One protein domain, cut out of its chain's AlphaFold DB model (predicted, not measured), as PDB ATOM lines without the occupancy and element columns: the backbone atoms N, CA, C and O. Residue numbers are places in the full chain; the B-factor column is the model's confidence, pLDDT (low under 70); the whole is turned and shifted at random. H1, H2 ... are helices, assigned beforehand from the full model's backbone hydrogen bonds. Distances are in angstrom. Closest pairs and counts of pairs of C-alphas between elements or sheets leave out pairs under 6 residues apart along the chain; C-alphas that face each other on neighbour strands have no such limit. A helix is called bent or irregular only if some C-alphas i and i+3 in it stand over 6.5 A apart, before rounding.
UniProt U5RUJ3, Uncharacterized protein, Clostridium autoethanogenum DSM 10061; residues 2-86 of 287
ATOM      1  N   ASN A   2     281.149 290.860 237.378       74.88
ATOM      2  CA  ASN A   2     279.805 291.352 237.677       74.88
ATOM      3  C   ASN A   2     279.115 291.733 236.363       74.88
ATOM      4  O   ASN A   2     279.584 292.627 235.661       74.88
ATOM      5  N   ASN A   3     278.021 291.045 236.026       78.00
ATOM      6  CA  ASN A   3     277.177 291.439 234.903       78.00
ATOM      7  C   ASN A   3     276.703 292.871 235.141       78.00
ATOM      8  O   ASN A   3     276.171 293.190 236.211       78.00
ATOM      9  N   LYS A   4     276.922 293.742 234.156       86.00
ATOM     10  CA  LYS A   4     276.520 295.144 234.261       86.00
ATOM     11  C   LYS A   4     274.997 295.204 234.380       86.00
ATOM     12  O   LYS A   4     274.295 294.389 233.786       86.00
ATOM     13  N   PHE A   5     274.479 296.160 235.149       83.69
ATOM     14  CA  PHE A   5     273.047 296.257 235.460       83.69
ATOM     15  C   PHE A   5     272.152 296.214 234.206       83.69
ATOM     16  O   PHE A   5     271.132 295.529 234.201       83.69
ATOM     17  N   TYR A   6     272.597 296.840 233.112       81.69
ATOM     18  CA  TYR A   6     271.881 296.892 231.836       81.69
ATOM     19  C   TYR A   6     271.831 295.574 231.044       81.69
ATOM     20  O   TYR A   6     271.133 295.485 230.040       81.69
ATOM     21  N   GLN A   7     272.561 294.540 231.470       85.06
ATOM     22  CA  GLN A   7     272.554 293.220 230.825       85.06
ATOM     23  C   GLN A   7     271.503 292.272 231.417       85.06
ATOM     24  O   GLN A   7     271.379 291.134 230.965       85.06
ATOM     25  N   LYS A   8     270.757 292.702 232.443       87.44
ATOM     26  CA  LYS A   8     269.718 291.873 233.063       87.44
ATOM     27  C   LYS A   8     268.479 291.801 232.162       87.44
ATOM     28  O   LYS A   8     267.942 292.832 231.771       87.44
ATOM     29  N   ASP A   9     267.990 290.587 231.895       87.06
ATOM     30  CA  ASP A   9     266.849 290.359 230.989       87.06
ATOM     31  C   ASP A   9     265.591 291.122 231.414       87.06
ATOM     32  O   ASP A   9     264.912 291.712 230.582       87.06
ATOM     33  N   TRP A  10     265.289 291.139 232.715       87.69
ATOM     34  CA  TRP A  10     264.101 291.817 233.234       87.69
ATOM     35  C   TRP A  10     264.132 293.327 232.972       87.69
ATOM     36  O   TRP A  10     263.086 293.917 232.731       87.69
ATOM     37  N   LEU A  11     265.320 293.947 232.971       90.19
ATOM     38  CA  LEU A  11     265.456 295.377 232.702       90.19
ATOM     39  C   LEU A  11     265.156 295.678 231.234       90.19
ATOM     40  O   LEU A  11     264.493 296.661 230.930       90.19
ATOM     41  N   MET A  12     265.608 294.817 230.323       90.56
ATOM     42  CA  MET A  12     265.286 294.940 228.902       90.56
ATOM     43  C   MET A  12     263.769 294.829 228.669       90.56
ATOM     44  O   MET A  12     263.212 295.659 227.959       90.56
ATOM     45  N   TRP A  13     263.085 293.871 229.308       88.81
ATOM     46  CA  TRP A  13     261.620 293.746 229.228       88.81
ATOM     47  C   TRP A  13     260.876 294.926 229.855       88.81
ATOM     48  O   TRP A  13     259.900 295.401 229.282       88.81
ATOM     49  N   LEU A  14     261.364 295.448 230.981       88.50
ATOM     50  CA  LEU A  14     260.819 296.659 231.591       88.50
ATOM     51  C   LEU A  14     260.933 297.860 230.642       88.50
ATOM     52  O   LEU A  14     259.992 298.635 230.502       88.50
ATOM     53  N   MET A  15     262.067 297.993 229.952       92.06
ATOM     54  CA  MET A  15     262.271 299.070 228.985       92.06
ATOM     55  C   MET A  15     261.374 298.918 227.758       92.06
ATOM     56  O   MET A  15     260.920 299.929 227.247       92.06
ATOM     57  N   PHE A  16     261.026 297.701 227.330       88.56
ATOM     58  CA  PHE A  16     259.994 297.521 226.301       88.56
ATOM     59  C   PHE A  16     258.612 298.026 226.737       88.56
ATOM     60  O   PHE A  16     257.883 298.539 225.900       88.56
ATOM     61  N   ALA A  17     258.266 297.926 228.024       84.94
ATOM     62  CA  ALA A  17     256.981 298.404 228.534       84.94
ATOM     63  C   ALA A  17     256.915 299.930 228.687       84.94
ATOM     64  O   ALA A  17     255.877 300.526 228.428       84.94
ATOM     65  N   ILE A  18     258.009 300.554 229.135       88.19
ATOM     66  CA  ILE A  18     258.030 301.989 229.466       88.19
ATOM     67  C   ILE A  18     258.518 302.832 228.284       88.19
ATOM     68  O   ILE A  18     258.015 303.928 228.050       88.19
ATOM     69  N   PHE A  19     259.529 302.353 227.554       89.38
ATOM     70  CA  PHE A  19     260.202 303.117 226.508       89.38
ATOM     71  C   PHE A  19     260.738 302.200 225.398       89.38
ATOM     72  O   PHE A  19     261.933 301.878 225.329       89.38
ATOM     73  N   ILE A  20     259.829 301.794 224.506       88.31
ATOM     74  CA  ILE A  20     260.061 300.819 223.427       88.31
ATOM     75  C   ILE A  20     261.393 301.040 222.679       88.31
ATOM     76  O   ILE A  20     262.146 300.068 222.544       88.31
ATOM     77  N   PRO A  21     261.770 302.266 222.245       90.06
ATOM     78  CA  PRO A  21     263.022 302.471 221.513       90.06
ATOM     79  C   PRO A  21     264.268 302.049 222.304       90.06
ATOM     80  O   PRO A  21     265.172 301.413 221.759       90.06
ATOM     81  N   VAL A  22     264.309 302.339 223.608       93.06
ATOM     82  CA  VAL A  22     265.426 301.950 224.488       93.06
ATOM     83  C   VAL A  22     265.424 300.442 224.717       93.06
ATOM     84  O   VAL A  22     266.494 299.832 224.707       93.06
ATOM     85  N   GLY A  23     264.246 299.822 224.849       90.94
ATOM     86  CA  GLY A  23     264.106 298.365 224.912       90.94
ATOM     87  C   GLY A  23     264.713 297.667 223.692       90.94
ATOM     88  O   GLY A  23     265.516 296.740 223.841       90.94
ATOM     89  N   VAL A  24     264.423 298.169 222.483       91.69
ATOM     90  CA  VAL A  24     265.009 297.655 221.233       91.69
ATOM     91  C   VAL A  24     266.532 297.803 221.262       91.69
ATOM     92  O   VAL A  24     267.237 296.816 221.050       91.69
ATOM     93  N   VAL A  25     267.064 298.985 221.585       93.69
ATOM     94  CA  VAL A  25     268.522 299.208 221.657       93.69
ATOM     95  C   VAL A  25     269.187 298.254 222.658       93.69
ATOM     96  O   VAL A  25     270.184 297.610 222.324       93.69
ATOM     97  N   LEU A  26     268.609 298.086 223.852       91.88
ATOM     98  CA  LEU A  26     269.098 297.149 224.869       91.88
ATOM     99  C   LEU A  26     269.096 295.701 224.371       91.88
ATOM    100  O   LEU A  26     270.057 294.975 224.623       91.88
ATOM    101  N   MET A  27     268.072 295.288 223.623       93.00
ATOM    102  CA  MET A  27     268.015 293.962 223.003       93.00
ATOM    103  C   MET A  27     269.124 293.765 221.958       93.00
ATOM    104  O   MET A  27     269.657 292.663 221.818       93.00
ATOM    105  N   TRP A  28     269.504 294.809 221.221       92.88
ATOM    106  CA  TRP A  28     270.595 294.728 220.247       92.88
ATOM    107  C   TRP A  28     271.973 294.677 220.906       92.88
ATOM    108  O   TRP A  28     272.819 293.895 220.458       92.88
ATOM    109  N   VAL A  29     272.166 295.434 221.989       91.44
ATOM    110  CA  VAL A  29     273.377 295.401 222.826       91.44
ATOM    111  C   VAL A  29     273.507 294.055 223.542       91.44
ATOM    112  O   VAL A  29     274.598 293.490 223.632       91.44
ATOM    113  N   ASN A  30     272.391 293.502 224.020       86.50
ATOM    114  CA  ASN A  30     272.344 292.193 224.651       86.50
ATOM    115  C   ASN A  30     272.234 291.094 223.579       86.50
ATOM    116  O   ASN A  30     271.163 290.560 223.291       86.50
ATOM    117  N   SER A  31     273.371 290.718 222.985       83.56
ATOM    118  CA  SER A  31     273.473 289.729 221.895       83.56
ATOM    119  C   SER A  31     273.070 288.292 222.265       83.56
ATOM    120  O   SER A  31     273.345 287.358 221.509       83.56
ATOM    121  N   ARG A  32     272.413 288.097 223.411       84.88
ATOM    122  CA  ARG A  32     271.878 286.826 223.904       84.88
ATOM    123  C   ARG A  32     270.833 286.216 222.968       84.88
ATOM    124  O   ARG A  32     270.697 284.995 222.910       84.88
ATOM    125  N   TYR A  33     270.117 287.047 222.209       85.31
ATOM    126  CA  TYR A  33     269.111 286.602 221.246       85.31
ATOM    127  C   TYR A  33     269.695 286.424 219.839       85.31
ATOM    128  O   TYR A  33     270.521 287.209 219.354       85.31
ATOM    129  N   LYS A  34     269.216 285.391 219.131       87.94
ATOM    130  CA  LYS A  34     269.577 285.147 217.725       87.94
ATOM    131  C   LYS A  34     269.238 286.375 216.875       87.94
ATOM    132  O   LYS A  34     268.210 287.010 217.098       87.94
ATOM    133  N   LYS A  35     270.076 286.679 215.874       88.88
ATOM    134  CA  LYS A  35     269.885 287.836 214.975       88.88
ATOM    135  C   LYS A  35     268.473 287.875 214.372       88.88
ATOM    136  O   LYS A  35     267.834 288.913 214.424       88.88
ATOM    137  N   ALA A  36     267.957 286.733 213.910       84.25
ATOM    138  CA  ALA A  36     266.610 286.637 213.341       84.25
ATOM    139  C   ALA A  36     265.504 287.078 214.317       84.25
ATOM    140  O   ALA A  36     264.622 287.835 213.936       84.25
ATOM    141  N   VAL A  37     265.581 286.665 215.589       85.38
ATOM    142  CA  VAL A  37     264.592 287.054 216.612       85.38
ATOM    143  C   VAL A  37     264.637 288.562 216.846       85.38
ATOM    144  O   VAL A  37     263.595 289.201 216.893       85.38
ATOM    145  N   ARG A  38     265.839 289.146 216.918       88.75
ATOM    146  CA  ARG A  38     266.009 290.595 217.103       88.75
ATOM    147  C   ARG A  38     265.408 291.402 215.957       88.75
ATOM    148  O   ARG A  38     264.746 292.403 216.211       88.75
ATOM    149  N   VAL A  39     265.606 290.953 214.716       89.12
ATOM    150  CA  VAL A  39     265.031 291.598 213.527       89.12
ATOM    151  C   VAL A  39     263.504 291.523 213.555       89.12
ATOM    152  O   VAL A  39     262.856 292.556 213.424       89.12
ATOM    153  N   ILE A  40     262.932 290.337 213.800       85.38
ATOM    154  CA  ILE A  40     261.473 290.144 213.853       85.38
ATOM    155  C   ILE A  40     260.845 291.024 214.939       85.38
ATOM    156  O   ILE A  40     259.888 291.740 214.664       85.38
ATOM    157  N   VAL A  41     261.408 291.013 216.150       86.00
ATOM    158  CA  VAL A  41     260.909 291.827 217.268       86.00
ATOM    159  C   VAL A  41     261.004 293.321 216.940       86.00
ATOM    160  O   VAL A  41     260.052 294.050 217.181       86.00
ATOM    161  N   SER A  42     262.101 293.776 216.324       88.75
ATOM    162  CA  SER A  42     262.259 295.192 215.947       88.75
ATOM    163  C   SER A  42     261.217 295.640 214.913       88.75
ATOM    164  O   SER A  42     260.639 296.711 215.063       88.75
ATOM    165  N   LEU A  43     260.941 294.818 213.891       88.81
ATOM    166  CA  LEU A  43     259.910 295.111 212.885       88.81
ATOM    167  C   LEU A  43     258.505 295.146 213.492       88.81
ATOM    168  O   LEU A  43     257.702 296.009 213.151       88.81
ATOM    169  N   LEU A  44     258.223 294.224 214.408       85.38
ATOM    170  CA  LEU A  44     256.927 294.106 215.065       85.38
ATOM    171  C   LEU A  44     256.646 295.303 215.989       85.38
ATOM    172  O   LEU A  44     255.543 295.841 215.960       85.38
ATOM    173  N   TYR A  45     257.650 295.785 216.728       87.19
ATOM    174  CA  TYR A  45     257.525 297.017 217.518       87.19
ATOM    175  C   TYR A  45     257.444 298.283 216.654       87.19
ATOM    176  O   TYR A  45     256.749 299.221 217.027       87.19
ATOM    177  N   LEU A  46     258.108 298.320 215.494       86.69
ATOM    178  CA  LEU A  46     257.967 299.437 214.554       86.69
ATOM    179  C   LEU A  46     256.552 299.492 213.965       86.69
ATOM    180  O   LEU A  46     255.968 300.566 213.868       86.69
ATOM    181  N   PHE A  47     255.983 298.338 213.613       84.50
ATOM    182  CA  PHE A  47     254.592 298.246 213.174       84.50
ATOM    183  C   PHE A  47     253.622 298.713 214.266       84.50
ATOM    184  O   PHE A  47     252.734 299.511 213.983       84.50
ATOM    185  N   LEU A  48     253.832 298.278 215.512       84.31
ATOM    186  CA  LEU A  48     253.050 298.729 216.665       84.31
ATOM    187  C   LEU A  48     253.111 300.251 216.831       84.31
ATOM    188  O   LEU A  48     252.070 300.884 216.947       84.31
ATOM    189  N   PHE A  49     254.304 300.839 216.746       83.75
ATOM    190  CA  PHE A  49     254.479 302.288 216.821       83.75
ATOM    191  C   PHE A  49     253.703 303.025 215.716       83.75
ATOM    192  O   PHE A  49     253.064 304.041 215.976       83.75
ATOM    193  N   SER A  50     253.696 302.493 214.489       81.50
ATOM    194  CA  SER A  50     252.884 303.047 213.398       81.50
ATOM    195  C   SER A  50     251.380 302.939 213.665       81.50
ATOM    196  O   SER A  50     250.637 303.853 213.317       81.50
ATOM    197  N   VAL A  51     250.906 301.849 214.275       82.38
ATOM    198  CA  VAL A  51     249.492 301.699 214.662       82.38
ATOM    199  C   VAL A  51     249.136 302.692 215.766       82.38
ATOM    200  O   VAL A  51     248.160 303.422 215.626       82.38
ATOM    201  N   GLU A  52     249.954 302.789 216.813       79.69
ATOM    202  CA  GLU A  52     249.763 303.741 217.914       79.69
ATOM    203  C   GLU A  52     249.741 305.187 217.425       79.69
ATOM    204  O   GLU A  52     248.886 305.959 217.846       79.69
ATOM    205  N   TYR A  53     250.623 305.544 216.488       81.56
ATOM    206  CA  TYR A  53     250.639 306.876 215.885       81.56
ATOM    207  C   TYR A  53     249.310 307.232 215.203       81.56
ATOM    208  O   TYR A  53     248.889 308.388 215.236       81.56
ATOM    209  N   ASN A  54     248.638 306.250 214.600       78.75
ATOM    210  CA  ASN A  54     247.327 306.466 213.997       78.75
ATOM    211  C   ASN A  54     246.215 306.486 215.055       78.75
ATOM    212  O   ASN A  54     245.374 307.374 215.011       78.75
ATOM    213  N   VAL A  55     246.247 305.582 216.040       78.38
ATOM    214  CA  VAL A  55     245.233 305.493 217.111       78.38
ATOM    215  C   VAL A  55     245.258 306.708 218.042       78.38
ATOM    216  O   VAL A  55     244.212 307.137 218.514       78.38
ATOM    217  N   LEU A  56     246.425 307.313 218.284       72.56
ATOM    218  CA  LEU A  56     246.545 308.539 219.082       72.56
ATOM    219  C   LEU A  56     245.814 309.740 218.466       72.56
ATOM    220  O   LEU A  56     245.588 310.725 219.166       72.56
ATOM    221  N   LYS A  57     245.435 309.672 217.185       73.69
ATOM    222  CA  LYS A  57     244.589 310.695 216.566       73.69
ATOM    223  C   LYS A  57     243.131 310.603 217.033       73.69
ATOM    224  O   LYS A  57     242.472 311.634 217.106       73.69
ATOM    225  N   ASP A  58     242.670 309.424 217.455       71.69
ATOM    226  CA  ASP A  58     241.305 309.192 217.935       71.69
ATOM    227  C   ASP A  58     241.241 309.278 219.471       71.69
ATOM    228  O   ASP A  58     241.429 308.313 220.221       71.69
ATOM    229  N   TYR A  59     240.983 310.492 219.961       63.56
ATOM    230  CA  TYR A  59     241.193 310.892 221.359       63.56
ATOM    231  C   TYR A  59     240.290 310.191 222.392       63.56
ATOM    232  O   TYR A  59     240.657 310.087 223.563       63.56
ATOM    233  N   ASN A  60     239.116 309.696 221.987       75.38
ATOM    234  CA  ASN A  60     238.102 309.236 222.945       75.38
ATOM    235  C   ASN A  60     238.393 307.852 223.549       75.38
ATOM    236  O   ASN A  60     237.972 307.597 224.672       75.38
ATOM    237  N   ASN A  61     239.149 306.987 222.860       72.31
ATOM    238  CA  ASN A  61     239.465 305.626 223.329       72.31
ATOM    239  C   ASN A  61     240.964 305.271 223.267       72.31
ATOM    240  O   ASN A  61     241.353 304.170 223.674       72.31
ATOM    241  N   GLY A  62     241.820 306.188 222.798       76.44
ATOM    242  CA  GLY A  62     243.229 305.905 222.514       76.44
ATOM    243  C   GLY A  62     244.016 305.344 223.705       76.44
ATOM    244  O   GLY A  62     244.829 304.441 223.526       76.44
ATOM    245  N   PHE A  63     243.738 305.794 224.934       77.50
ATOM    246  CA  PHE A  63     244.497 305.368 226.120       77.50
ATOM    247  C   PHE A  63     244.209 303.922 226.560       77.50
ATOM    248  O   PHE A  63     245.134 303.175 226.882       77.50
ATOM    249  N   ALA A  64     242.942 303.494 226.553       76.12
ATOM    250  CA  ALA A  64     242.580 302.123 226.923       76.12
ATOM    251  C   ALA A  64     243.086 301.114 225.879       76.12
ATOM    252  O   ALA A  64     243.623 300.060 226.229       76.12
ATOM    253  N   ILE A  65     242.976 301.479 224.599       78.69
ATOM    254  CA  ILE A  65     243.491 300.697 223.473       78.69
ATOM    255  C   ILE A  65     245.023 300.593 223.552       78.69
ATOM    256  O   ILE A  65     245.572 299.499 223.417       78.69
ATOM    257  N   PHE A  66     245.707 301.698 223.864       80.00
ATOM    258  CA  PHE A  66     247.152 301.730 224.086       80.00
ATOM    259  C   PHE A  66     247.591 300.767 225.201       80.00
ATOM    260  O   PHE A  66     248.469 299.935 224.980       80.00
ATOM    261  N   ILE A  67     246.938 300.798 226.371       80.62
ATOM    262  CA  ILE A  67     247.235 299.852 227.463       80.62
ATOM    263  C   ILE A  67     247.024 298.403 227.005       80.62
ATOM    264  O   ILE A  67     247.857 297.540 227.294       80.62
ATOM    265  N   GLY A  68     245.942 298.133 226.269       82.31
ATOM    266  CA  GLY A  68     245.669 296.815 225.698       82.31
ATOM    267  C   GLY A  68     246.804 296.323 224.795       82.31
ATOM    268  O   GLY A  68     247.269 295.191 224.952       82.31
ATOM    269  N   TYR A  69     247.310 297.182 223.907       82.50
ATOM    270  CA  TYR A  69     248.435 296.845 223.038       82.50
ATOM    271  C   TYR A  69     249.726 296.626 223.816       82.50
ATOM    272  O   TYR A  69     250.368 295.597 223.611       82.50
ATOM    273  N   VAL A  70     250.080 297.505 224.753       80.19
ATOM    274  CA  VAL A  70     251.284 297.327 225.581       80.19
ATOM    275  C   VAL A  70     251.236 295.985 226.317       80.19
ATOM    276  O   VAL A  70     252.216 295.238 226.305       80.19
ATOM    277  N   LEU A  71     250.088 295.617 226.892       79.62
ATOM    278  CA  LEU A  71     249.930 294.331 227.573       79.62
ATOM    279  C   LEU A  71     250.112 293.153 226.615       79.62
ATOM    280  O   LEU A  71     250.908 292.260 226.904       79.62
ATOM    281  N   VAL A  72     249.433 293.148 225.468       81.69
ATOM    282  CA  VAL A  72     249.542 292.049 224.497       81.69
ATOM    283  C   VAL A  72     250.966 291.947 223.953       81.69
ATOM    284  O   VAL A  72     251.545 290.864 223.940       81.69
ATOM    285  N   PHE A  73     251.572 293.058 223.550       79.69
ATOM    286  CA  PHE A  73     252.841 293.063 222.828       79.69
ATOM    287  C   PHE A  73     254.079 292.949 223.716       79.69
ATOM    288  O   PHE A  73     255.117 292.494 223.237       79.69
ATOM    289  N   VAL A  74     253.984 293.273 225.005       82.75
ATOM    290  CA  VAL A  74     255.073 293.035 225.962       82.75
ATOM    291  C   VAL A  74     254.927 291.666 226.623       82.75
ATOM    292  O   VAL A  74     255.897 290.902 226.673       82.75
ATOM    293  N   LEU A  75     253.727 291.313 227.103       80.31
ATOM    294  CA  LEU A  75     253.537 290.067 227.851       80.31
ATOM    295  C   LEU A  75     253.610 288.845 226.944       80.31
ATOM    296  O   LEU A  75     254.189 287.837 227.344       80.31
ATOM    297  N   LEU A  76     253.080 288.909 225.722       81.06
ATOM    298  CA  LEU A  76     253.037 287.735 224.856       81.06
ATOM    299  C   LEU A  76     254.433 287.264 224.421       81.06
ATOM    300  O   LEU A  76     254.735 286.082 224.611       81.06
ATOM    301  N   PRO A  77     255.341 288.128 223.925       79.06
ATOM    302  CA  PRO A  77     256.704 287.705 223.622       79.06
ATOM    303  C   PRO A  77     257.466 287.263 224.873       79.06
ATOM    304  O   PRO A  77     258.220 286.291 224.805       79.06
ATOM    305  N   TYR A  78     257.245 287.915 226.020       83.50
ATOM    306  CA  TYR A  78     257.845 287.505 227.291       83.50
ATOM    307  C   TYR A  78     257.437 286.072 227.658       83.50
ATOM    308  O   TYR A  78     258.291 285.216 227.910       83.50
ATOM    309  N   VAL A  79     256.136 285.787 227.601       82.19
ATOM    310  CA  VAL A  79     255.562 284.467 227.866       82.19
ATOM    311  C   VAL A  79     256.101 283.434 226.874       82.19
ATOM    312  O   VAL A  79     256.533 282.373 227.311       82.19
ATOM    313  N   ILE A  80     256.190 283.742 225.574       80.88
ATOM    314  CA  ILE A  80     256.765 282.836 224.560       80.88
ATOM    315  C   ILE A  80     258.234 282.513 224.863       80.88
ATOM    316  O   ILE A  80     258.647 281.350 224.795       80.88
ATOM    317  N   VAL A  81     259.037 283.523 225.209       81.06
ATOM    318  CA  VAL A  81     260.469 283.355 225.498       81.06
ATOM    319  C   VAL A  81     260.682 282.520 226.763       81.06
ATOM    320  O   VAL A  81     261.555 281.645 226.782       81.06
ATOM    321  N   HIS A  82     259.870 282.739 227.797       79.94
ATOM    322  CA  HIS A  82     259.995 282.057 229.087       79.94
ATOM    323  C   HIS A  82     259.112 280.801 229.230       79.94
ATOM    324  O   HIS A  82     259.243 280.084 230.224       79.94
ATOM    325  N   TRP A  83     258.304 280.445 228.224       81.56
ATOM    326  CA  TRP A  83     257.368 279.307 228.256       81.56
ATOM    327  C   TRP A  83     258.041 277.990 228.663       81.56
ATOM    328  O   TRP A  83     257.524 277.217 229.471       81.56
ATOM    329  N   LYS A  84     259.253 277.743 228.149       77.50
ATOM    330  CA  LYS A  84     260.030 276.535 228.474       77.50
ATOM    331  C   LYS A  84     260.479 276.481 229.936       77.50
ATOM    332  O   LYS A  84     260.619 275.389 230.479       77.50
ATOM    333  N   GLN A  85     260.742 277.630 230.554       80.75
ATOM    334  CA  GLN A  85     261.147 277.703 231.960       80.75
ATOM    335  C   GLN A  85     259.940 277.515 232.881       80.75
ATOM    336  O   GLN A  85     260.053 276.817 233.887       80.75
ATOM    337  N   LEU A  86     258.785 278.065 232.496       73.00
ATOM    338  CA  LEU A  86     257.523 277.916 233.224       73.00
ATOM    339  C   LEU A  86     257.050 276.454 233.250       73.00
ATOM    340  O   LEU A  86     256.770 275.928 234.323       73.00
TER     341      LEU A  86
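This is residues 2 to 86 of the 287 residues of an uncharacterized protein of Clostridium autoethanogenum DSM 10061 (UniProt U5RUJ3). Four helices run up and down side by side as an elongated bundle with few contacts, their centres making a four-cornered ring: the short hairpin H1 and H2 makes one side and the two long helices H3 and H4 the other, with H4 next to H1 and H3 next to H2. H3 and H4 run on past the hairpin and come together at their short link, and at the other end of H4 residues 79 to 86 stick out free, beyond a kink. The printed part has 85 residues, with four named helices in the order H1, H2, H3, H4 and no named strand, and its class is all helix. It is only just compact, close to loose, with a radius of gyration of the C-alphas of 14.0 A, and it spans 47 by 26 by 24 A.

Begin with the longest helix, H4, residues 62 to 86: find C-alpha 62 at (243.229, 305.905, 222.514) and go 33.2 A to C-alpha 86 at (257.523, 277.916, 233.224). H4 is irregular, with C-alphas 81 and 84 7.5 A apart, and it has a kink of 46 degrees near residue 80. H3 is residues 35 to 55, 30.4 A long. H1, residues 9 to 18, begins with C-alpha 9 at (266.849, 290.359, 230.989) and is 14.7 A long; H2, residues 20 to 29, is 14.4 A long.

Start from H4 in the up-and-down bundle, in which each helix runs against the one before it. With residues 70 to 78 alone it touches H1, where the closest C-alphas are those of Val 74 and Ala 17, 6.3 A apart; the tilt is a shallow 13 degrees, opposite ways. H1 touches H2 at Phe 16 and Gly 23, their closest C-alphas, 4.4 A apart, and the two form a helical hairpin at a shallow tilt of 25 degrees. H2 and H3 form the next helical hairpin, at a shallow tilt of 9 degrees; H3 touches H2 with residues 38 to 45 alone, and the closest C-alphas are those of Val 24 and Ser 42, 6.4 A apart. H3 and H4 are close but not clearly touching, with the C-alphas of Val 55 and Gly 62 closest at 5.8 A. H1 and H3 are apart, and so are H2 and H4. In H1, H2 and H3 every O i to N i+4 pair is within hydrogen-bond range; in H4, 18 of 21 are.

Look for the two C-alphas farthest apart at Asn 2 and Asn 60, 47.7 A. The printed part has no cut. The links H1 to H2 and H2 to H3 are tight, and H3 to H4 is short. The mean pLDDT of the printed part is 83.6, and one residue, Tyr 59, is under 70.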